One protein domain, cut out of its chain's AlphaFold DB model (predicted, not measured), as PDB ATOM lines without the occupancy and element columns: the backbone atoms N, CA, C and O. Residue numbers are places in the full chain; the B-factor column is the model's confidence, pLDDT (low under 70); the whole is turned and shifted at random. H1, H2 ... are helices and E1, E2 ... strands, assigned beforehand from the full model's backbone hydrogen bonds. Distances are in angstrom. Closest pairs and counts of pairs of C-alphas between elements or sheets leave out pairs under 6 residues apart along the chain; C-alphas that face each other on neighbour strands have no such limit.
ATOM      1  N   ASP A   2     173.969 158.133 180.100       82.00
ATOM      2  CA  ASP A   2     174.115 156.711 180.462       82.00
ATOM      3  C   ASP A   2     173.812 156.405 181.933       82.00
ATOM      4  O   ASP A   2     173.039 155.500 182.218       82.00
ATOM      5  N   LEU A   3     174.304 157.225 182.869       88.12
ATOM      6  CA  LEU A   3     174.002 157.065 184.301       88.12
ATOM      7  C   LEU A   3     172.497 157.158 184.616       88.12
ATOM      8  O   LEU A   3     171.996 156.452 185.486       88.12
ATOM      9  N   ARG A   4     171.760 158.018 183.900       85.06
ATOM     10  CA  ARG A   4     170.310 158.189 184.077       85.06
ATOM     11  C   ARG A   4     169.563 156.985 183.507       85.06
ATOM     12  O   ARG A   4     168.685 156.455 184.179       85.06
ATOM     13  N   LEU A   5     169.952 156.519 182.319       86.81
ATOM     14  CA  LEU A   5     169.374 155.321 181.711       86.81
ATOM     15  C   LEU A   5     169.613 154.086 182.587       86.81
ATOM     16  O   LEU A   5     168.680 153.339 182.862       86.81
ATOM     17  N   GLN A   6     170.835 153.931 183.098       90.38
ATOM     18  CA  GLN A   6     171.192 152.859 184.019       90.38
ATOM     19  C   GLN A   6     170.365 152.927 185.310       90.38
ATOM     20  O   GLN A   6     169.888 151.895 185.777       90.38
ATOM     21  N   SER A   7     170.123 154.129 185.849       91.44
ATOM     22  CA  SER A   7     169.257 154.305 187.021       91.44
ATOM     23  C   SER A   7     167.803 153.895 186.748       91.44
ATOM     24  O   SER A   7     167.198 153.214 187.570       91.44
ATOM     25  N   LEU A   8     167.263 154.226 185.568       90.12
ATOM     26  CA  LEU A   8     165.900 153.852 185.173       90.12
ATOM     27  C   LEU A   8     165.771 152.344 184.946       90.12
ATOM     28  O   LEU A   8     164.756 151.752 185.301       90.12
ATOM     29  N   GLN A   9     166.810 151.717 184.400       90.06
ATOM     30  CA  GLN A   9     166.853 150.278 184.170       90.06
ATOM     31  C   GLN A   9     166.968 149.485 185.479       90.06
ATOM     32  O   GLN A   9     166.369 148.423 185.606       90.06
ATOM     33  N   GLN A  10     167.684 150.019 186.474       92.81
ATOM     34  CA  GLN A  10     167.717 149.452 187.826       92.81
ATOM     35  C   GLN A  10     166.383 149.625 188.557       92.81
ATOM     36  O   GLN A  10     165.963 148.731 189.286       92.81
ATOM     37  N   GLN A  11     165.717 150.766 188.369       92.31
ATOM     38  CA  GLN A  11     164.441 151.054 189.016       92.31
ATOM     39  C   GLN A  11     163.278 150.250 188.414       92.31
ATOM     40  O   GLN A  11     162.345 149.897 189.134       92.31
ATOM     41  N   TYR A  12     163.339 149.939 187.115       89.88
ATOM     42  CA  TYR A  12     162.302 149.207 186.390       89.88
ATOM     43  C   TYR A  12     162.885 148.081 185.514       89.88
ATOM     44  O   TYR A  12     162.889 148.203 184.286       89.88
ATOM     45  N   PRO A  13     163.344 146.969 186.115       87.25
ATOM     46  CA  PRO A  13     163.981 145.874 185.378       87.25
ATOM     47  C   PRO A  13     163.018 145.129 184.438       87.25
ATOM     48  O   PRO A  13     163.438 144.634 183.396       87.25
ATOM     49  N   ASP A  14     161.723 145.096 184.766       86.75
ATOM     50  CA  ASP A  14     160.695 144.377 183.993       86.75
ATOM     51  C   ASP A  14     160.169 145.169 182.782       86.75
ATOM     52  O   ASP A  14     159.294 144.700 182.049       86.75
ATOM     53  N   LEU A  15     160.627 146.410 182.596       86.88
ATOM     54  CA  LEU A  15     160.174 147.289 181.522       86.88
ATOM     55  C   LEU A  15     161.223 147.367 180.415       86.88
ATOM     56  O   LEU A  15     162.412 147.554 180.656       86.88
ATOM     57  N   ARG A  16     160.759 147.302 179.167       86.25
ATOM     58  CA  ARG A  16     161.598 147.574 178.001       86.25
ATOM     59  C   ARG A  16     161.693 149.085 177.809       86.25
ATOM     60  O   ARG A  16     160.668 149.751 177.658       86.25
ATOM     61  N   LEU A  17     162.909 149.624 177.840       87.88
ATOM     62  CA  LEU A  17     163.167 151.056 177.694       87.88
ATOM     63  C   LEU A  17     163.444 151.398 176.227       87.88
ATOM     64  O   LEU A  17     164.420 150.923 175.651       87.88
ATOM     65  N   ASP A  18     162.611 152.258 175.648       86.62
ATOM     66  CA  ASP A  18     162.881 152.902 174.364       86.62
ATOM     67  C   ASP A  18     163.446 154.300 174.628       86.62
ATOM     68  O   ASP A  18     162.875 155.063 175.411       86.62
ATOM     69  N   VAL A  19     164.548 154.659 173.971       84.38
ATOM     70  CA  VAL A  19     165.219 155.953 174.161       84.38
ATOM     71  C   VAL A  19     165.236 156.716 172.848       84.38
ATOM     72  O   VAL A  19     165.677 156.197 171.826       84.38
ATOM     73  N   VAL A  20     164.799 157.971 172.892       84.81
ATOM     74  CA  VAL A  20     164.915 158.923 171.789       84.81
ATOM     75  C   VAL A  20     165.774 160.086 172.257       84.81
ATOM     76  O   VAL A  20     165.473 160.730 173.260       84.81
ATOM     77  N   VAL A  21     166.848 160.359 171.520       83.88
ATOM     78  CA  VAL A  21     167.720 161.512 171.755       83.88
ATOM     79  C   VAL A  21     167.476 162.522 170.648       83.88
ATOM     80  O   VAL A  21     167.682 162.225 169.474       83.88
ATOM     81  N   VAL A  22     167.056 163.721 171.031       83.75
ATOM     82  CA  VAL A  22     166.887 164.861 170.134       83.75
ATOM     83  C   VAL A  22     167.956 165.880 170.492       83.75
ATOM     84  O   VAL A  22     167.939 166.443 171.584       83.75
ATOM     85  N   SER A  23     168.902 166.113 169.585       81.56
ATOM     86  CA  SER A  23     169.912 167.159 169.744       81.56
ATOM     87  C   SER A  23     169.640 168.312 168.787       81.56
ATOM     88  O   SER A  23     169.568 168.114 167.574       81.56
ATOM     89  N   SER A  24     169.562 169.521 169.329       77.69
ATOM     90  CA  SER A  24     169.569 170.771 168.578       77.69
ATOM     91  C   SER A  24     170.896 171.473 168.846       77.69
ATOM     92  O   SER A  24     171.243 171.761 169.991       77.69
ATOM     93  N   GLN A  25     171.655 171.737 167.785       72.44
ATOM     94  CA  GLN A  25     172.893 172.505 167.854       72.44
ATOM     95  C   GLN A  25     172.718 173.778 167.032       72.44
ATOM     96  O   GLN A  25     172.367 173.725 165.851       72.44
ATOM     97  N   ARG A  26     172.977 174.930 167.649       67.56
ATOM     98  CA  ARG A  26     173.010 176.228 166.970       67.56
ATOM     99  C   ARG A  26     174.424 176.797 167.043       67.56
ATOM    100  O   ARG A  26     174.714 177.579 167.951       67.56
ATOM    101  N   PRO A  27     175.319 176.413 166.114       63.88
ATOM    102  CA  PRO A  27     176.612 177.058 166.011       63.88
ATOM    103  C   PRO A  27     176.423 178.460 165.426       63.88
ATOM    104  O   PRO A  27     175.833 178.635 164.359       63.88
ATOM    105  N   SER A  28     176.957 179.471 166.098       61.84
ATOM    106  CA  SER A  28     177.129 180.795 165.521       61.84
ATOM    107  C   SER A  28     178.580 181.237 165.624       61.84
ATOM    108  O   SER A  28     179.241 181.150 166.658       61.84
ATOM    109  N   SER A  29     179.113 181.704 164.501       58.56
ATOM    110  CA  SER A  29     180.480 182.201 164.429       58.56
ATOM    111  C   SER A  29     180.488 183.534 163.721       58.56
ATOM    112  O   SER A  29     179.760 183.769 162.757       58.56
ATOM    113  N   THR A  30     181.279 184.449 164.260       57.19
ATOM    114  CA  THR A  30     181.268 185.835 163.827       57.19
ATOM    115  C   THR A  30     182.713 186.287 163.823       57.19
ATOM    116  O   THR A  30     183.398 186.268 164.850       57.19
ATOM    117  N   SER A  31     183.212 186.631 162.640       52.62
ATOM    118  CA  SER A  31     184.434 187.410 162.525       52.62
ATOM    119  C   SER A  31     184.018 188.876 162.578       52.62
ATOM    120  O   SER A  31     183.329 189.356 161.674       52.62
ATOM    121  N   GLY A  32     184.386 189.574 163.651       48.50
ATOM    122  CA  GLY A  32     184.222 191.020 163.745       48.50
ATOM    123  C   GLY A  32     185.129 191.753 162.748       48.50
ATOM    124  O   GLY A  32     185.752 191.146 161.882       48.50
ATOM    125  N   GLY A  33     185.178 193.089 162.829       44.28
ATOM    126  CA  GLY A  33     185.476 193.994 161.698       44.28
ATOM    127  C   GLY A  33     186.890 193.935 161.129       44.28
ATOM    128  O   GLY A  33     187.224 194.702 160.231       44.28
ATOM    129  N   LYS A  34     187.713 193.029 161.640       48.94
ATOM    130  CA  LYS A  34     188.962 192.537 161.075       48.94
ATOM    131  C   LYS A  34     189.046 191.073 161.508       48.94
ATOM    132  O   LYS A  34     188.607 190.759 162.610       48.94
ATOM    133  N   ARG A  35     189.667 190.198 160.704       52.19
ATOM    134  CA  ARG A  35     189.967 188.771 161.007       52.19
ATOM    135  C   ARG A  35     190.545 188.489 162.416       52.19
ATOM    136  O   ARG A  35     190.725 187.336 162.777       52.19
ATOM    137  N   SER A  36     190.866 189.528 163.182       57.59
ATOM    138  CA  SER A  36     191.437 189.520 164.515       57.59
ATOM    139  C   SER A  36     190.436 189.526 165.674       57.59
ATOM    140  O   SER A  36     190.858 189.179 166.768       57.59
ATOM    141  N   THR A  37     189.166 189.925 165.515       64.44
ATOM    142  CA  THR A  37     188.148 189.734 166.572       64.44
ATOM    143  C   THR A  37     187.279 188.541 166.214       64.44
ATOM    144  O   THR A  37     186.625 188.529 165.170       64.44
ATOM    145  N   PHE A  38     187.291 187.517 167.065       68.19
ATOM    146  CA  PHE A  38     186.456 186.341 166.875       68.19
ATOM    147  C   PHE A  38     185.518 186.183 168.055       68.19
ATOM    148  O   PHE A  38     185.875 186.379 169.220       68.19
ATOM    149  N   TYR A  39     184.299 185.809 167.715       67.75
ATOM    150  CA  TYR A  39     183.297 185.425 168.676       67.75
ATOM    151  C   TYR A  39     182.630 184.157 168.151       67.75
ATOM    152  O   TYR A  39     182.105 184.142 167.033       67.75
ATOM    153  N   ILE A  40     182.712 183.096 168.947       71.81
ATOM    154  CA  ILE A  40     182.131 181.790 168.653       71.81
ATOM    155  C   ILE A  40     181.172 181.473 169.792       71.81
ATOM    156  O   ILE A  40     181.587 181.431 170.953       71.81
ATOM    157  N   TYR A  41     179.908 181.269 169.449       74.12
ATOM    158  CA  TYR A  41     178.886 180.795 170.364       74.12
ATOM    159  C   TYR A  41     178.328 179.474 169.867       74.12
ATOM    160  O   TYR A  41     178.094 179.268 168.679       74.12
ATOM    161  N   GLU A  42     178.149 178.562 170.801       74.00
ATOM    162  CA  GLU A  42     177.594 177.252 170.541       74.00
ATOM    163  C   GLU A  42     176.554 176.975 171.619       74.00
ATOM    164  O   GLU A  42     176.907 176.783 172.784       74.00
ATOM    165  N   ALA A  43     175.284 176.995 171.212       77.44
ATOM    166  CA  ALA A  43     174.177 176.516 172.026       77.44
ATOM    167  C   ALA A  43     173.876 175.069 171.639       77.44
ATOM    168  O   ALA A  43     173.629 174.764 170.464       77.44
ATOM    169  N   LEU A  44     173.915 174.190 172.632       82.62
ATOM    170  CA  LEU A  44     173.623 172.774 172.512       82.62
ATOM    171  C   LEU A  44     172.475 172.434 173.462       82.62
ATOM    172  O   LEU A  44     172.621 172.491 174.682       82.62
ATOM    173  N   GLU A  45     171.346 172.048 172.884       85.25
ATOM    174  CA  GLU A  45     170.170 171.567 173.599       85.25
ATOM    175  C   GLU A  45     170.015 170.079 173.288       85.25
ATOM    176  O   GLU A  45     169.900 169.686 172.123       85.25
ATOM    177  N   ILE A  46     170.033 169.235 174.317       87.88
ATOM    178  CA  ILE A  46     169.800 167.800 174.171       87.88
ATOM    179  C   ILE A  46     168.611 167.406 175.032       87.88
ATOM    180  O   ILE A  46     168.626 167.575 176.251       87.88
ATOM    181  N   VAL A  47     167.595 166.846 174.385       88.94
ATOM    182  CA  VAL A  47     166.409 166.290 175.028       88.94
ATOM    183  C   VAL A  47     166.462 164.780 174.875       88.94
ATOM    184  O   VAL A  47     166.551 164.256 173.765       88.94
ATOM    185  N   VAL A  48     166.430 164.076 175.999       89.19
ATOM    186  CA  VAL A  48     166.363 162.620 176.045       89.19
ATOM    187  C   VAL A  48     164.976 162.243 176.532       89.19
ATOM    188  O   VAL A  48     164.629 162.486 177.684       89.19
ATOM    189  N   LEU A  49     164.194 161.650 175.639       90.00
ATOM    190  CA  LEU A  49     162.888 161.091 175.953       90.00
ATOM    191  C   LEU A  49     163.061 159.590 176.135       90.00
ATOM    192  O   LEU A  49     163.407 158.881 175.188       90.00
ATOM    193  N   THR A  50     162.827 159.101 177.346       90.38
ATOM    194  CA  THR A  50     162.825 157.662 177.617       90.38
ATOM    195  C   THR A  50     161.402 157.198 177.864       90.38
ATOM    196  O   THR A  50     160.653 157.807 178.623       90.38
ATOM    197  N   ARG A  51     160.993 156.126 177.190       89.44
ATOM    198  CA  ARG A  51     159.671 155.518 177.331       89.44
ATOM    199  C   ARG A  51     159.834 154.104 177.863       89.44
ATOM    200  O   ARG A  51     160.398 153.254 177.179       89.44
ATOM    201  N   GLY A  52     159.275 153.834 179.038       90.75
ATOM    202  CA  GLY A  52     159.158 152.476 179.562       90.75
ATOM    203  C   GLY A  52     157.914 151.788 179.017       90.75
ATOM    204  O   GLY A  52     156.799 152.282 179.202       90.75
ATOM    205  N   ARG A  53     158.083 150.645 178.351       88.75
ATOM    206  CA  ARG A  53     156.994 149.806 177.839       88.75
ATOM    207  C   ARG A  53     156.937 148.474 178.571       88.75
ATOM    208  O   ARG A  53     157.961 147.843 178.822       88.75
ATOM    209  N   ARG A  54     155.717 148.015 178.838       87.50
ATOM    210  CA  ARG A  54     155.433 146.637 179.234       87.50
ATOM    211  C   ARG A  54     154.805 145.929 178.045       87.50
ATOM    212  O   ARG A  54     153.756 146.359 177.572       87.50
ATOM    213  N   CYS A  55     155.461 144.887 177.559       83.69
ATOM    214  CA  CYS A  55     154.965 144.072 176.459       83.69
ATOM    215  C   CYS A  55     154.481 142.740 177.020       83.69
ATOM    216  O   CYS A  55     155.225 142.078 177.740       83.69
ATOM    217  N   VAL A  56     153.237 142.383 176.715       83.38
ATOM    218  CA  VAL A  56     152.662 141.079 177.053       83.38
ATOM    219  C   VAL A  56     152.520 140.296 175.752       83.38
ATOM    220  O   VAL A  56     151.959 140.798 174.773       83.38
ATOM    221  N   GLU A  57     153.080 139.090 175.726       75.31
ATOM    222  CA  GLU A  57     152.851 138.128 174.651       75.31
ATOM    223  C   GLU A  57     151.541 137.395 174.931       75.31
ATOM    224  O   GLU A  57     151.396 136.763 175.977       75.31
ATOM    225  N   ASP A  58     150.575 137.515 174.021       73.00
ATOM    226  CA  ASP A  58     149.300 136.816 174.143       73.00
ATOM    227  C   ASP A  58     149.418 135.437 173.479       73.00
ATOM    228  O   ASP A  58     149.612 135.327 172.269       73.00
ATOM    229  N   SER A  59     149.338 134.365 174.266       64.62
ATOM    230  CA  SER A  59     149.720 132.998 173.868       64.62
ATOM    231  C   SER A  59     148.909 132.400 172.699       64.62
ATOM    232  O   SER A  59     149.228 131.306 172.237       64.62
ATOM    233  N   GLY A  60     147.866 133.087 172.216       64.88
ATOM    234  CA  GLY A  60     146.988 132.646 171.124       64.88
ATOM    235  C   GLY A  60     147.190 133.342 169.770       64.88
ATOM    236  O   GLY A  60     146.783 132.799 168.745       64.88
ATOM    237  N   THR A  61     147.834 134.512 169.717       59.66
ATOM    238  CA  THR A  61     148.151 135.223 168.463       59.66
ATOM    239  C   THR A  61     149.540 135.843 168.595       59.66
ATOM    240  O   THR A  61     149.863 136.380 169.642       59.66
ATOM    241  N   LYS A  62     150.400 135.792 167.566       62.78
ATOM    242  CA  LYS A  62     151.753 136.407 167.586       62.78
ATOM    243  C   LYS A  62     151.710 137.952 167.589       62.78
ATOM    244  O   LYS A  62     152.430 138.605 166.840       62.78
ATOM    245  N   ILE A  63     150.823 138.548 168.375       61.34
ATOM    246  CA  ILE A  63     150.612 139.980 168.501       61.34
ATOM    247  C   ILE A  63     151.136 140.376 169.880       61.34
ATOM    248  O   ILE A  63     150.498 140.150 170.904       61.34
ATOM    249  N   THR A  64     152.326 140.969 169.915       73.56
ATOM    250  CA  THR A  64     152.877 141.578 171.128       73.56
ATOM    251  C   THR A  64     152.137 142.881 171.407       73.56
ATOM    252  O   THR A  64     152.305 143.860 170.674       73.56
ATOM    253  N   THR A  65     151.330 142.920 172.467       79.62
ATOM    254  CA  THR A  65     150.672 144.160 172.897       79.62
ATOM    255  C   THR A  65     151.581 144.889 173.885       79.62
ATOM    256  O   THR A  65     151.864 144.411 174.982       79.62
ATOM    257  N   CYS A  66     152.108 146.045 173.475       81.81
ATOM    258  CA  CYS A  66     153.000 146.855 174.305       81.81
ATOM    259  C   CYS A  66     152.287 148.119 174.789       81.81
ATOM    260  O   CYS A  66     151.904 148.970 173.985       81.81
ATOM    261  N   MET A  67     152.166 148.278 176.107       84.06
ATOM    262  CA  MET A  67     151.631 149.490 176.733       84.06
ATOM    263  C   MET A  67     152.759 150.351 177.299       84.06
ATOM    264  O   MET A  67     153.693 149.843 177.923       84.06
ATOM    265  N   ALA A  68     152.680 151.666 177.084       87.06
ATOM    266  CA  ALA A  68     153.597 152.622 177.697       87.06
ATOM    267  C   ALA A  68     153.200 152.846 179.162       87.06
ATOM    268  O   ALA A  68     152.061 153.206 179.443       87.06
ATOM    269  N   VAL A  69     154.136 152.618 180.082       88.81
ATOM    270  CA  VAL A  69     153.931 152.767 181.531       88.81
ATOM    271  C   VAL A  69     154.384 154.145 182.000       88.81
ATOM    272  O   VAL A  69     153.702 154.775 182.800       88.81
ATOM    273  N   PHE A  70     155.517 154.626 181.485       89.31
ATOM    274  CA  PHE A  70     156.028 155.954 181.807       89.31
ATOM    275  C   PHE A  70     156.771 156.581 180.627       89.31
ATOM    276  O   PHE A  70     157.248 155.885 179.724       89.31
ATOM    277  N   VAL A  71     156.879 157.907 180.676       90.75
ATOM    278  CA  VAL A  71     157.730 158.720 179.809       90.75
ATOM    279  C   VAL A  71     158.525 159.667 180.712       90.75
ATOM    280  O   VAL A  71     157.919 160.435 181.454       90.75
ATOM    281  N   ASP A  72     159.855 159.584 180.686       90.00
ATOM    282  CA  ASP A  72     160.771 160.492 181.395       90.00
ATOM    283  C   ASP A  72     161.419 161.440 180.376       90.00
ATOM    284  O   ASP A  72     161.885 161.012 179.315       90.00
ATOM    285  N   ASP A  73     161.390 162.735 180.694       90.19
ATOM    286  CA  ASP A  73     161.975 163.826 179.909       90.19
ATOM    287  C   ASP A  73     163.192 164.360 180.666       90.19
ATOM    288  O   ASP A  73     163.065 164.940 181.748       90.19
ATOM    289  N   TYR A  74     164.378 164.156 180.096       89.25
ATOM    290  CA  TYR A  74     165.617 164.715 180.612       89.25
ATOM    291  C   TYR A  74     166.191 165.733 179.631       89.25
ATOM    292  O   TYR A  74     166.547 165.398 178.498       89.25
ATOM    293  N   ARG A  75     166.342 166.977 180.096       88.25
ATOM    294  CA  ARG A  75     166.864 168.091 179.300       88.25
ATOM    295  C   ARG A  75     168.245 168.500 179.782       88.25
ATOM    296  O   ARG A  75     168.462 168.715 180.973       88.25
ATOM    297  N   TYR A  76     169.164 168.619 178.835       86.00
ATOM    298  CA  TYR A  76     170.498 169.151 179.045       86.00
ATOM    299  C   TYR A  76     170.710 170.350 178.126       86.00
ATOM    300  O   TYR A  76     170.630 170.225 176.905       86.00
ATOM    301  N   GLU A  77     170.999 171.500 178.723       85.44
ATOM    302  CA  GLU A  77     171.275 172.748 178.017       85.44
ATOM    303  C   GLU A  77     172.722 173.159 178.297       85.44
ATOM    304  O   GLU A  77     173.172 173.166 179.449       85.44
ATOM    305  N   ARG A  78     173.470 173.472 177.238       82.06
ATOM    306  CA  ARG A  78     174.847 173.948 177.334       82.06
ATOM    307  C   ARG A  78     175.089 175.084 176.359       82.06
ATOM    308  O   ARG A  78     175.001 174.897 175.151       82.06
ATOM    309  N   ASP A  79     175.583 176.181 176.913       78.00
ATOM    310  CA  ASP A  79     176.054 177.331 176.156       78.00
ATOM    311  C   ASP A  79     177.570 177.475 176.309       78.00
ATOM    312  O   ASP A  79     178.102 177.548 177.420       78.00
ATOM    313  N   ILE A  80     178.285 177.518 175.186       80.31
ATOM    314  CA  ILE A  80     179.724 177.786 175.145       80.31
ATOM    315  C   ILE A  80     179.948 179.106 174.421       80.31
ATOM    316  O   ILE A  80     179.544 179.280 173.276       80.31
ATOM    317  N   VAL A  81     180.658 180.020 175.077       79.00
ATOM    318  CA  VAL A  81     181.066 181.307 174.509       79.00
ATOM    319  C   VAL A  81     182.593 181.364 174.476       79.00
ATOM    320  O   VAL A  81     183.241 181.281 175.520       79.00
ATOM    321  N   ARG A  82     183.191 181.531 173.291       78.25
ATOM    322  CA  ARG A  82     184.632 181.790 173.115       78.25
ATOM    323  C   ARG A  82     184.840 183.159 172.482       78.25
ATOM    324  O   ARG A  82     184.336 183.424 171.392       78.25
ATOM    325  N   THR A  83     185.602 184.021 173.155       77.94
ATOM    326  CA  THR A  83     185.854 185.401 172.708       77.94
ATOM    327  C   THR A  83     187.272 185.835 173.049       77.94
ATOM    328  O   THR A  83     187.818 185.397 174.060       77.94
ATOM    329  N   ASN A  84     187.822 186.761 172.268       81.19
ATOM    330  CA  ASN A  84     189.059 187.474 172.591       81.19
ATOM    331  C   ASN A  84     188.811 188.903 173.106       81.19
ATOM    332  O   ASN A  84     189.608 189.814 172.882       81.19
ATOM    333  N   LEU A  85     187.683 189.121 173.790       76.81
ATOM    334  CA  LEU A  85     187.273 190.447 174.263       76.81
ATOM    335  C   LEU A  85     188.303 191.084 175.206       76.81
ATOM    336  O   LEU A  85     188.516 192.294 175.150       76.81
TER     337      LEU A  85
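This is residues 2 to 85 of the 529 residues of an uncharacterized protein of Phytophthora parasitica (UniProt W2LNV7). The model is a long, narrow, twisted ribbon of three antiparallel strands, E1, E2 and E3, with one short helix, H1, over one face of it and the other face bare. The E2 to E3 hairpin runs on past the beginning of E1, and E3 bends there. The printed part has 84 residues with one named helix and three named strands, in the order H1, E1, E2, E3 along the chain; the sheet's order is E1, E2, E3, and the class is mostly strand. The whole is extended, with a radius of gyration of the C-alphas of 21.4 A, and spans 74 by 25 by 14 A, only just a rod.

H1 is residues 2 to 11, 14.1 A from first to last C-alpha, and begins at C-alpha 2, (174.115, 156.711, 180.462). E1 is residues 16 to 31 and 48.5 A long. E2, residues 38 to 57, measures 59.3 A and begins at C-alpha 38, (186.456, 186.341, 166.875). E3, residues 64 to 83, measures 54.9 A and ends at C-alpha 83, (185.854, 185.401, 172.708); it bends by 63 degrees at residue 67.

E1, E2 and E3 form a meander, each strand the antiparallel neighbour of the one before. E1 and E2 are a hairpin with 170 degrees between their directions; N 16 and O 53 are 2.9 A apart and N 30 and O 39 are 2.9 A apart, within hydrogen-bond range. E2 and E3 are also a hairpin at 170 degrees, with N 40 and O 82 at 3.0 A and N 56 and O 65 at 3.0 A, within hydrogen-bond range. E2 is the inner strand; E1 and E3 are edge strands. H1 is on the sheet at a height over the sheet of 9.4 A. It lies over E2 and runs along the strands, at 22 degrees to E2 on the local plane. H1 and E2 are near each other, with 7 pairs of C-alphas within 10 A. The closest C-alphas of H1 and E1 are those of Gln 9 and Leu 17, 7.5 A apart. In H1 every O i to N i+4 pair is within hydrogen-bond range.

The two C-alphas farthest apart, those of Lys 34 and Gly 60, are 73.8 A apart. The printed part has no cut. The link from H1 to E1 is tight, those from E1 to E2 and from E2 to E3 are short, and no link is long. The mean pLDDT of the printed part is 78.8; residues 26 to 39 and 59 to 63 are under 70.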